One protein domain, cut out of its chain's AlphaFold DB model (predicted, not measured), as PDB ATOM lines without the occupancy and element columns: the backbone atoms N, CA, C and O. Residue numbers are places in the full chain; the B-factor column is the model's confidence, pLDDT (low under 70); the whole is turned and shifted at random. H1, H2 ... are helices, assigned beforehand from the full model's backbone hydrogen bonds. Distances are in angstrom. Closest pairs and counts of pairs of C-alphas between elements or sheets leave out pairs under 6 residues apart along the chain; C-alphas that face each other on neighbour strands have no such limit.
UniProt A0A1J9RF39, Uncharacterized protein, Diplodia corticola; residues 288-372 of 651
ATOM      1  N   HIS A 288      19.527  -4.641  43.738       48.72
ATOM      2  CA  HIS A 288      20.613  -5.617  43.620       48.72
ATOM      3  C   HIS A 288      21.878  -5.167  44.377       48.72
ATOM      4  O   HIS A 288      22.599  -5.994  44.947       48.72
ATOM      5  N   GLN A 289      22.149  -3.858  44.427       59.91
ATOM      6  CA  GLN A 289      23.250  -3.295  45.213       59.91
ATOM      7  C   GLN A 289      22.991  -3.386  46.723       59.91
ATOM      8  O   GLN A 289      23.890  -3.806  47.449       59.91
ATOM      9  N   THR A 290      21.783  -3.073  47.209       60.53
ATOM     10  CA  THR A 290      21.452  -3.179  48.641       60.53
ATOM     11  C   THR A 290      21.424  -4.626  49.122       60.53
ATOM     12  O   THR A 290      21.957  -4.894  50.196       60.53
ATOM     13  N   PHE A 291      20.922  -5.577  48.323       59.69
ATOM     14  CA  PHE A 291      21.035  -7.006  48.639       59.69
ATOM     15  C   PHE A 291      22.503  -7.450  48.741       59.69
ATOM     16  O   PHE A 291      22.902  -8.064  49.730       59.69
ATOM     17  N   THR A 292      23.337  -7.079  47.764       55.25
ATOM     18  CA  THR A 292      24.768  -7.439  47.767       55.25
ATOM     19  C   THR A 292      25.501  -6.814  48.962       55.25
ATOM     20  O   THR A 292      26.299  -7.484  49.613       55.25
ATOM     21  N   ALA A 293      25.198  -5.557  49.299       57.00
ATOM     22  CA  ALA A 293      25.752  -4.879  50.469       57.00
ATOM     23  C   ALA A 293      25.284  -5.513  51.791       57.00
ATOM     24  O   ALA A 293      26.095  -5.678  52.698       57.00
ATOM     25  N   ALA A 294      24.017  -5.925  51.896       53.72
ATOM     26  CA  ALA A 294      23.488  -6.610  53.074       53.72
ATOM     27  C   ALA A 294      24.152  -7.981  53.289       53.72
ATOM     28  O   ALA A 294      24.546  -8.293  54.411       53.72
ATOM     29  N   VAL A 295      24.357  -8.764  52.222       55.59
ATOM     30  CA  VAL A 295      25.099 -10.038  52.283       55.59
ATOM     31  C   VAL A 295      26.549  -9.814  52.726       55.59
ATOM     32  O   VAL A 295      27.044 -10.546  53.583       55.59
ATOM     33  N   LEU A 296      27.220  -8.780  52.208       56.88
ATOM     34  CA  LEU A 296      28.585  -8.425  52.616       56.88
ATOM     35  C   LEU A 296      28.674  -7.879  54.053       56.88
ATOM     36  O   LEU A 296      29.708  -8.053  54.686       56.88
ATOM     37  N   ALA A 297      27.612  -7.261  54.579       57.66
ATOM     38  CA  ALA A 297      27.548  -6.770  55.958       57.66
ATOM     39  C   ALA A 297      27.162  -7.854  56.987       57.66
ATOM     40  O   ALA A 297      27.557  -7.760  58.147       57.66
ATOM     41  N   PHE A 298      26.408  -8.888  56.585       51.06
ATOM     42  CA  PHE A 298      26.047 -10.030  57.445       51.06
ATOM     43  C   PHE A 298      27.095 -11.152  57.479       51.06
ATOM     44  O   PHE A 298      27.013 -12.065  58.315       51.06
ATOM     45  N   LEU A 299      28.094 -11.085  56.601       53.09
ATOM     46  CA  LEU A 299      29.348 -11.799  56.774       53.09
ATOM     47  C   LEU A 299      30.169 -11.069  57.857       53.09
ATOM     48  O   LEU A 299      30.663  -9.972  57.591       53.09
ATOM     49  N   PRO A 300      30.361 -11.638  59.068       45.09
ATOM     50  CA  PRO A 300      31.437 -11.176  59.943       45.09
ATOM     51  C   PRO A 300      32.761 -11.320  59.188       45.09
ATOM     52  O   PRO A 300      32.838 -12.090  58.231       45.09
ATOM     53  N   THR A 301      33.803 -10.601  59.606       44.97
ATOM     54  CA  THR A 301      35.082 -10.485  58.880       44.97
ATOM     55  C   THR A 301      35.885 -11.794  58.847       44.97
ATOM     56  O   THR A 301      36.929 -11.918  59.484       44.97
ATOM     57  N   THR A 302      35.394 -12.779  58.100       50.75
ATOM     58  CA  THR A 302      36.090 -14.007  57.737       50.75
ATOM     59  C   THR A 302      37.188 -13.653  56.750       50.75
ATOM     60  O   THR A 302      36.904 -13.089  55.690       50.75
ATOM     61  N   ASP A 303      38.429 -13.987  57.092       59.69
ATOM     62  CA  ASP A 303      39.575 -13.809  56.209       59.69
ATOM     63  C   ASP A 303      39.307 -14.519  54.862       59.69
ATOM     64  O   ASP A 303      39.102 -15.736  54.848       59.69
ATOM     65  N   PRO A 304      39.289 -13.805  53.718       58.62
ATOM     66  CA  PRO A 304      39.000 -14.416  52.422       58.62
ATOM     67  C   PRO A 304      40.084 -15.406  51.963       58.62
ATOM     68  O   PRO A 304      39.847 -16.169  51.028       58.62
ATOM     69  N   SER A 305      41.261 -15.422  52.603       71.44
ATOM     70  CA  SER A 305      42.286 -16.452  52.398       71.44
ATOM     71  C   SER A 305      42.008 -17.746  53.175       71.44
ATOM     72  O   SER A 305      42.486 -18.810  52.773       71.44
ATOM     73  N   ARG A 306      41.212 -17.677  54.253       72.94
ATOM     74  CA  ARG A 306      40.919 -18.792  55.164       72.94
ATOM     75  C   ARG A 306      39.458 -18.744  55.657       72.94
ATOM     76  O   ARG A 306      39.217 -18.440  56.827       72.94
ATOM     77  N   PRO A 307      38.475 -19.028  54.780       78.19
ATOM     78  CA  PRO A 307      37.074 -19.100  55.183       78.19
ATOM     79  C   PRO A 307      36.854 -20.233  56.209       78.19
ATOM     80  O   PRO A 307      37.590 -21.224  56.180       78.19
ATOM     81  N   PRO A 308      35.862 -20.106  57.112       78.94
ATOM     82  CA  PRO A 308      35.563 -21.132  58.110       78.94
ATOM     83  C   PRO A 308      35.053 -22.418  57.450       78.94
ATOM     84  O   PRO A 308      34.361 -22.353  56.431       78.94
ATOM     85  N   SER A 309      35.356 -23.576  58.045       84.31
ATOM     86  CA  SER A 309      34.851 -24.863  57.545       84.31
ATOM     87  C   SER A 309      33.324 -24.953  57.655       84.31
ATOM     88  O   SER A 309      32.692 -24.220  58.423       84.31
ATOM     89  N   LEU A 310      32.708 -25.880  56.912       76.75
ATOM     90  CA  LEU A 310      31.268 -26.141  57.032       76.75
ATOM     91  C   LEU A 310      30.880 -26.568  58.456       76.75
ATOM     92  O   LEU A 310      29.771 -26.287  58.896       76.75
ATOM     93  N   ASP A 311      31.804 -27.169  59.195       78.56
ATOM     94  CA  ASP A 311      31.597 -27.676  60.553       78.56
ATOM     95  C   ASP A 311      31.719 -26.551  61.580       78.56
ATOM     96  O   ASP A 311      30.868 -26.422  62.451       78.56
ATOM     97  N   GLN A 312      32.655 -25.616  61.382       82.88
ATOM     98  CA  GLN A 312      32.667 -24.339  62.106       82.88
ATOM     99  C   GLN A 312      31.396 -23.516  61.827       82.88
ATOM    100  O   GLN A 312      30.890 -22.834  62.715       82.88
ATOM    101  N   LEU A 313      30.838 -23.597  60.613       80.06
ATOM    102  CA  LEU A 313      29.551 -22.979  60.275       80.06
ATOM    103  C   LEU A 313      28.334 -23.723  60.858       80.06
ATOM    104  O   LEU A 313      27.292 -23.085  61.003       80.06
ATOM    105  N   ARG A 314      28.455 -25.015  61.203       81.50
ATOM    106  CA  ARG A 314      27.440 -25.804  61.932       81.50
ATOM    107  C   ARG A 314      27.524 -25.613  63.454       81.50
ATOM    108  O   ARG A 314      26.485 -25.547  64.098       81.50
ATOM    109  N   ALA A 315      28.732 -25.489  64.008       85.06
ATOM    110  CA  ALA A 315      28.985 -25.290  65.438       85.06
ATOM    111  C   ALA A 315      28.617 -23.877  65.928       85.06
ATOM    112  O   ALA A 315      28.258 -23.680  67.088       85.06
ATOM    113  N   LEU A 316      28.664 -22.872  65.046       87.81
ATOM    114  CA  LEU A 316      28.042 -21.577  65.317       87.81
ATOM    115  C   LEU A 316      26.515 -21.745  65.374       87.81
ATOM    116  O   LEU A 316      25.915 -22.192  64.400       87.81
ATOM    117  N   SER A 317      25.888 -21.299  66.468       91.25
ATOM    118  CA  SER A 317      24.444 -21.379  66.771       91.25
ATOM    119  C   SER A 317      23.559 -20.454  65.909       91.25
ATOM    120  O   SER A 317      22.714 -19.694  66.378       91.25
ATOM    121  N   LEU A 318      23.779 -20.508  64.599       91.69
ATOM    122  CA  LEU A 318      23.095 -19.762  63.555       91.69
ATOM    123  C   LEU A 318      21.768 -20.437  63.190       91.69
ATOM    124  O   LEU A 318      21.627 -21.659  63.236       91.69
ATOM    125  N   SER A 319      20.795 -19.650  62.726       93.44
ATOM    126  CA  SER A 319      19.578 -20.217  62.138       93.44
ATOM    127  C   SER A 319      19.911 -21.044  60.887       93.44
ATOM    128  O   SER A 319      20.830 -20.704  60.140       93.44
ATOM    129  N   ARG A 320      19.129 -22.098  60.603       82.50
ATOM    130  CA  ARG A 320      19.331 -22.967  59.418       82.50
ATOM    131  C   ARG A 320      19.457 -22.172  58.107       82.50
ATOM    132  O   ARG A 320      20.257 -22.527  57.247       82.50
ATOM    133  N   TRP A 321      18.724 -21.062  57.984       90.38
ATOM    134  CA  TRP A 321      18.836 -20.128  56.859       90.38
ATOM    135  C   TRP A 321      20.200 -19.421  56.805       90.38
ATOM    136  O   TRP A 321      20.829 -19.388  55.751       90.38
ATOM    137  N   ALA A 322      20.703 -18.909  57.933       84.88
ATOM    138  CA  ALA A 322      22.015 -18.267  57.992       84.88
ATOM    139  C   ALA A 322      23.168 -19.261  57.740       84.88
ATOM    140  O   ALA A 322      24.145 -18.894  57.084       84.88
ATOM    141  N   VAL A 323      23.035 -20.521  58.177       84.00
ATOM    142  CA  VAL A 323      23.969 -21.606  57.813       84.00
ATOM    143  C   VAL A 323      23.946 -21.846  56.300       84.00
ATOM    144  O   VAL A 323      25.004 -21.842  55.676       84.00
ATOM    145  N   ALA A 324      22.766 -21.965  55.681       82.69
ATOM    146  CA  ALA A 324      22.635 -22.161  54.234       82.69
ATOM    147  C   ALA A 324      23.228 -20.993  53.417       82.69
ATOM    148  O   ALA A 324      23.983 -21.223  52.472       82.69
ATOM    149  N   VAL A 325      22.958 -19.742  53.812       88.31
ATOM    150  CA  VAL A 325      23.526 -18.542  53.169       88.31
ATOM    151  C   VAL A 325      25.053 -18.510  53.294       88.31
ATOM    152  O   VAL A 325      25.737 -18.218  52.313       88.31
ATOM    153  N   ARG A 326      25.617 -18.855  54.461       87.06
ATOM    154  CA  ARG A 326      27.079 -18.918  54.641       87.06
ATOM    155  C   ARG A 326      27.719 -20.092  53.901       87.06
ATOM    156  O   ARG A 326      28.798 -19.915  53.344       87.06
ATOM    157  N   ALA A 327      27.060 -21.246  53.828       84.00
ATOM    158  CA  ALA A 327      27.528 -22.389  53.048       84.00
ATOM    159  C   ALA A 327      27.560 -22.077  51.541       84.00
ATOM    160  O   ALA A 327      28.529 -22.418  50.864       84.00
ATOM    161  N   GLU A 328      26.558 -21.372  51.007       90.12
ATOM    162  CA  GLU A 328      26.560 -20.945  49.602       90.12
ATOM    163  C   GLU A 328      27.563 -19.808  49.335       90.12
ATOM    164  O   GLU A 328      28.257 -19.831  48.318       90.12
ATOM    165  N   ALA A 329      27.754 -18.877  50.277       86.06
ATOM    166  CA  ALA A 329      28.832 -17.888  50.202       86.06
ATOM    167  C   ALA A 329      30.229 -18.546  50.220       86.06
ATOM    168  O   ALA A 329      31.097 -18.156  49.436       86.06
ATOM    169  N   HIS A 330      30.437 -19.576  51.050       86.12
ATOM    170  CA  HIS A 330      31.658 -20.389  51.067       86.12
ATOM    171  C   HIS A 330      31.863 -21.108  49.726       86.12
ATOM    172  O   HIS A 330      32.944 -21.027  49.140       86.12
ATOM    173  N   ARG A 331      30.821 -21.764  49.191       88.38
ATOM    174  CA  ARG A 331      30.860 -22.399  47.864       88.38
ATOM    175  C   ARG A 331      31.271 -21.392  46.792       88.38
ATOM    176  O   ARG A 331      32.239 -21.642  46.083       88.38
ATOM    177  N   GLU A 332      30.620 -20.235  46.702       91.06
ATOM    178  CA  GLU A 332      30.966 -19.198  45.720       91.06
ATOM    179  C   GLU A 332      32.378 -18.614  45.924       91.06
ATOM    180  O   GLU A 332      33.053 -18.318  44.938       91.06
ATOM    181  N   ALA A 333      32.876 -18.502  47.160       83.50
ATOM    182  CA  ALA A 333      34.266 -18.122  47.424       83.50
ATOM    183  C   ALA A 333      35.260 -19.160  46.861       83.50
ATOM    184  O   ALA A 333      36.226 -18.786  46.188       83.50
ATOM    185  N   VAL A 334      34.982 -20.459  47.030       84.88
ATOM    186  CA  VAL A 334      35.753 -21.542  46.394       84.88
ATOM    187  C   VAL A 334      35.652 -21.457  44.866       84.88
ATOM    188  O   VAL A 334      36.684 -21.474  44.194       84.88
ATOM    189  N   ARG A 335      34.454 -21.251  44.291       91.25
ATOM    190  CA  ARG A 335      34.298 -21.056  42.833       91.25
ATOM    191  C   ARG A 335      35.149 -19.885  42.330       91.25
ATOM    192  O   ARG A 335      35.820 -20.023  41.311       91.25
ATOM    193  N   ARG A 336      35.185 -18.755  43.046       88.06
ATOM    194  CA  ARG A 336      36.028 -17.589  42.709       88.06
ATOM    195  C   ARG A 336      37.519 -17.909  42.777       88.06
ATOM    196  O   ARG A 336      38.239 -17.535  41.856       88.06
ATOM    197  N   ARG A 337      37.976 -18.647  43.795       88.50
ATOM    198  CA  ARG A 337      39.372 -19.112  43.889       88.50
ATOM    199  C   ARG A 337      39.752 -19.997  42.699       88.50
ATOM    200  O   ARG A 337      40.790 -19.765  42.088       88.50
ATOM    201  N   HIS A 338      38.890 -20.939  42.309       87.25
ATOM    202  CA  HIS A 338      39.132 -21.801  41.147       87.25
ATOM    203  C   HIS A 338      39.098 -21.016  39.820       87.25
ATOM    204  O   HIS A 338      39.989 -21.197  38.994       87.25
ATOM    205  N   ARG A 339      38.149 -20.080  39.630       93.25
ATOM    206  CA  ARG A 339      38.134 -19.152  38.474       93.25
ATOM    207  C   ARG A 339      39.423 -18.328  38.383       93.25
ATOM    208  O   ARG A 339      39.930 -18.135  37.283       93.25
ATOM    209  N   ALA A 340      39.960 -17.866  39.515       87.19
ATOM    210  CA  ALA A 340      41.200 -17.091  39.566       87.19
ATOM    211  C   ALA A 340      42.456 -17.939  39.290       87.19
ATOM    212  O   ALA A 340      43.383 -17.455  38.650       87.19
ATOM    213  N   GLN A 341      42.487 -19.196  39.743       88.12
ATOM    214  CA  GLN A 341      43.622 -20.102  39.526       88.12
ATOM    215  C   GLN A 341      43.656 -20.706  38.109       88.12
ATOM    216  O   GLN A 341      44.734 -20.851  37.545       88.12
ATOM    217  N   TRP A 342      42.504 -21.094  37.548       89.88
ATOM    218  CA  TRP A 342      42.427 -21.836  36.273       89.88
ATOM    219  C   TRP A 342      42.056 -20.919  35.091       89.88
ATOM    220  O   TRP A 342      42.180 -21.304  33.931       89.88
ATOM    221  N   GLY A 343      41.595 -19.698  35.372       93.00
ATOM    222  CA  GLY A 343      40.987 -18.805  34.391       93.00
ATOM    223  C   GLY A 343      39.527 -19.174  34.110       93.00
ATOM    224  O   GLY A 343      39.146 -20.344  34.043       93.00
ATOM    225  N   GLU A 344      38.686 -18.161  33.908       80.94
ATOM    226  CA  GLU A 344      37.230 -18.317  33.785       80.94
ATOM    227  C   GLU A 344      36.807 -19.277  32.656       80.94
ATOM    228  O   GLU A 344      35.903 -20.095  32.834       80.94
ATOM    229  N   ARG A 345      37.518 -19.251  31.519       77.88
ATOM    230  CA  ARG A 345      37.272 -20.146  30.375       77.88
ATOM    231  C   ARG A 345      37.588 -21.615  30.678       77.88
ATOM    232  O   ARG A 345      36.882 -22.477  30.157       77.88
ATOM    233  N   GLU A 346      38.615 -21.913  31.472       88.12
ATOM    234  CA  GLU A 346      38.954 -23.303  31.814       88.12
ATOM    235  C   GLU A 346      38.071 -23.819  32.946       88.12
ATOM    236  O   GLU A 346      37.503 -24.903  32.841       88.12
ATOM    237  N   TYR A 347      37.833 -22.986  33.963       90.25
ATOM    238  CA  TYR A 347      36.866 -23.285  35.012       90.25
ATOM    239  C   TYR A 347      35.483 -23.638  34.434       90.25
ATOM    240  O   TYR A 347      34.888 -24.638  34.829       90.25
ATOM    241  N   ALA A 348      35.000 -22.885  33.437       84.25
ATOM    242  CA  ALA A 348      33.739 -23.179  32.759       84.25
ATOM    243  C   ALA A 348      33.744 -24.529  32.012       84.25
ATOM    244  O   ALA A 348      32.751 -25.253  32.063       84.25
ATOM    245  N   ARG A 349      34.852 -24.909  31.351       91.00
ATOM    246  CA  ARG A 349      34.999 -26.226  30.691       91.00
ATOM    247  C   ARG A 349      34.943 -27.374  31.695       91.00
ATOM    248  O   ARG A 349      34.339 -28.407  31.408       91.00
ATOM    249  N   VAL A 350      35.574 -27.184  32.850       84.81
ATOM    250  CA  VAL A 350      35.733 -28.194  33.901       84.81
ATOM    251  C   VAL A 350      34.445 -28.359  34.702       84.81
ATOM    252  O   VAL A 350      33.987 -29.486  34.849       84.81
ATOM    253  N   ALA A 351      33.784 -27.270  35.102       82.62
ATOM    254  CA  ALA A 351      32.450 -27.326  35.705       82.62
ATOM    255  C   ALA A 351      31.425 -27.958  34.742       82.62
ATOM    256  O   ALA A 351      30.674 -28.856  35.112       82.62
ATOM    257  N   ALA A 352      31.469 -27.599  33.453       81.19
ATOM    258  CA  ALA A 352      30.665 -28.261  32.426       81.19
ATOM    259  C   ALA A 352      31.103 -29.711  32.131       81.19
ATOM    260  O   ALA A 352      30.468 -30.371  31.307       81.19
ATOM    261  N   ARG A 353      32.184 -30.224  32.732       85.75
ATOM    262  CA  ARG A 353      32.588 -31.639  32.688       85.75
ATOM    263  C   ARG A 353      32.142 -32.382  33.951       85.75
ATOM    264  O   ARG A 353      31.662 -33.496  33.799       85.75
ATOM    265  N   THR A 354      32.237 -31.782  35.142       75.94
ATOM    266  CA  THR A 354      31.765 -32.404  36.396       75.94
ATOM    267  C   THR A 354      30.248 -32.557  36.412       75.94
ATOM    268  O   THR A 354      29.778 -33.667  36.620       75.94
ATOM    269  N   VAL A 355      29.485 -31.531  36.010       74.25
ATOM    270  CA  VAL A 355      28.013 -31.624  35.896       74.25
ATOM    271  C   VAL A 355      27.588 -32.763  34.957       74.25
ATOM    272  O   VAL A 355      26.658 -33.500  35.258       74.25
ATOM    273  N   ARG A 356      28.316 -32.995  33.853       68.38
ATOM    274  CA  ARG A 356      28.058 -34.134  32.946       68.38
ATOM    275  C   ARG A 356      28.447 -35.501  33.520       68.38
ATOM    276  O   ARG A 356      27.985 -36.507  32.996       68.38
ATOM    277  N   MET A 357      29.292 -35.558  34.548       62.34
ATOM    278  CA  MET A 357      29.560 -36.789  35.302       62.34
ATOM    279  C   MET A 357      28.495 -37.001  36.384       62.34
ATOM    280  O   MET A 357      28.017 -38.118  36.533       62.34
ATOM    281  N   GLU A 358      28.072 -35.936  37.069       60.06
ATOM    282  CA  GLU A 358      26.997 -35.946  38.071       60.06
ATOM    283  C   GLU A 358      25.644 -36.342  37.450       60.06
ATOM    284  O   GLU A 358      24.981 -37.235  37.967       60.06
ATOM    285  N   GLU A 359      25.269 -35.787  36.288       63.41
ATOM    286  CA  GLU A 359      24.074 -36.200  35.527       63.41
ATOM    287  C   GLU A 359      24.112 -37.691  35.140       63.41
ATOM    288  O   GLU A 359      23.090 -38.377  35.178       63.41
ATOM    289  N   VAL A 360      25.289 -38.211  34.769       70.25
ATOM    290  CA  VAL A 360      25.477 -39.622  34.388       70.25
ATOM    291  C   VAL A 360      25.447 -40.544  35.609       70.25
ATOM    292  O   VAL A 360      24.840 -41.608  35.531       70.25
ATOM    293  N   GLY A 361      26.043 -40.133  36.732       72.44
ATOM    294  CA  GLY A 361      25.971 -40.848  38.009       72.44
ATOM    295  C   GLY A 361      24.546 -40.894  38.558       72.44
ATOM    296  O   GLY A 361      24.048 -41.966  38.872       72.44
ATOM    297  N   ALA A 362      23.832 -39.766  38.559       64.06
ATOM    298  CA  ALA A 362      22.431 -39.709  38.970       64.06
ATOM    299  C   ALA A 362      21.533 -40.615  38.105       64.06
ATOM    300  O   ALA A 362      20.679 -41.319  38.638       64.06
ATOM    301  N   MET A 363      21.752 -40.656  36.782       64.19
ATOM    302  CA  MET A 363      21.047 -41.599  35.907       64.19
ATOM    303  C   MET A 363      21.401 -43.064  36.198       64.19
ATOM    304  O   MET A 363      20.503 -43.898  36.159       64.19
ATOM    305  N   LEU A 364      22.662 -43.393  36.498       66.69
ATOM    306  CA  LEU A 364      23.073 -44.754  36.876       66.69
ATOM    307  C   LEU A 364      22.424 -45.194  38.196       66.69
ATOM    308  O   LEU A 364      21.736 -46.210  38.218       66.69
ATOM    309  N   ASN A 365      22.530 -44.380  39.246       68.81
ATOM    310  CA  ASN A 365      21.956 -44.679  40.559       68.81
ATOM    311  C   ASN A 365      20.420 -44.817  40.496       68.81
ATOM    312  O   ASN A 365      19.838 -45.627  41.216       68.81
ATOM    313  N   MET A 366      19.752 -44.085  39.594       69.00
ATOM    314  CA  MET A 366      18.312 -44.230  39.341       69.00
ATOM    315  C   MET A 366      17.939 -45.566  38.666       69.00
ATOM    316  O   MET A 366      16.802 -46.016  38.812       69.00
ATOM    317  N   PHE A 367      18.866 -46.226  37.959       64.19
ATOM    318  CA  PHE A 367      18.662 -47.586  37.446       64.19
ATOM    319  C   PHE A 367      18.961 -48.667  38.491       64.19
ATOM    320  O   PHE A 367      18.225 -49.651  38.535       64.19
ATOM    321  N   ASP A 368      19.967 -48.486  39.353       61.19
ATOM    322  CA  ASP A 368      20.293 -49.469  40.400       61.19
ATOM    323  C   ASP A 368      19.268 -49.472  41.552       61.19
ATOM    324  O   ASP A 368      18.922 -50.535  42.069       61.19
ATOM    325  N   ALA A 369      18.674 -48.317  41.884       61.75
ATOM    326  CA  ALA A 369      17.531 -48.240  42.803       61.75
ATOM    327  C   ALA A 369      16.269 -48.955  42.262       61.75
ATOM    328  O   ALA A 369      15.412 -49.395  43.031       61.75
ATOM    329  N   GLY A 370      16.150 -49.099  40.936       56.31
ATOM    330  CA  GLY A 370      15.072 -49.816  40.247       56.31
ATOM    331  C   GLY A 370      15.350 -51.315  40.128       56.31
ATOM    332  O   GLY A 370      15.493 -51.828  39.018       56.31
ATOM    333  N   GLY A 371      15.459 -52.002  41.270       57.41
ATOM    334  CA  GLY A 371      15.972 -53.372  41.385       57.41
ATOM    335  C   GLY A 371      15.469 -54.385  40.336       57.41
ATOM    336  O   GLY A 371      14.307 -54.394  39.934       57.41
ATOM    337  N   VAL A 372      16.362 -55.306  39.947       50.81
ATOM    338  CA  VAL A 372      16.202 -56.302  38.856       50.81
ATOM    339  C   VAL A 372      16.334 -55.725  37.427       50.81
ATOM    340  O   VAL A 372      15.939 -56.346  36.436       50.81
TER     341      VAL A 372
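This is residues 288 to 372 of the 651 residues of an uncharacterized protein of Diplodia corticola (UniProt A0A1J9RF39). Two long helices, H4 and H3, meet near their ends as an open V; most of H4 sticks out as a free arm, residues 352 to 372 with the tail. The short H2 folds back on the first part of H3, while H1 is held off near H3 on a long link, its residues 288 to 294 sticking out. The printed part has 85 residues with four named helices, in the order H1, H2, H3, H4, and no named strand: all helix. It is loose, with a radius of gyration of the C-alphas of 17.3 A, and spans 52 by 35 by 27 A.

Find C-alpha 344 at (37.230, -18.317, 33.785); from there H4, residues 344 to 368, runs 36.1 A to C-alpha 368 at (20.293, -49.469, 40.400). Before it, H3 takes residues 320 to 342, 32.7 A long. Look earlier for H2, residues 310 to 315, and for H1, residues 288 to 298, which begins at C-alpha 288, (20.613, -5.617, 43.620).

At Arg 339 and Tyr 347, the closest C-alphas at 5.5 A, H3 and H4 only just touch, with 3 pairs of C-alphas within 8 A, and only at the corner. They run opposite ways at a steep tilt of 54 degrees. H2 and H3 form a helical hairpin at a shallow tilt of 27 degrees; their closest C-alphas, Leu 313 and Val 323, are 6.3 A apart, and H3 touches H2 with residues 323 to 327 alone. H1 and H3 are near each other, with 7 pairs of C-alphas within 10 A; H1 is apart from H2 and H4, and H2 from H4. In H1, H2 and H3 every O i to N i+4 pair is within hydrogen-bond range; in H4, 19 of 21 are.

Look to Thr 290 and Val 372 for the two C-alphas farthest apart, 54.3 A. The printed part has no cut; the link from H1 to H2 is long, with 11 residues. Confidence is under 70 at residues 288 to 304, 356 to 359 and 362 to 372.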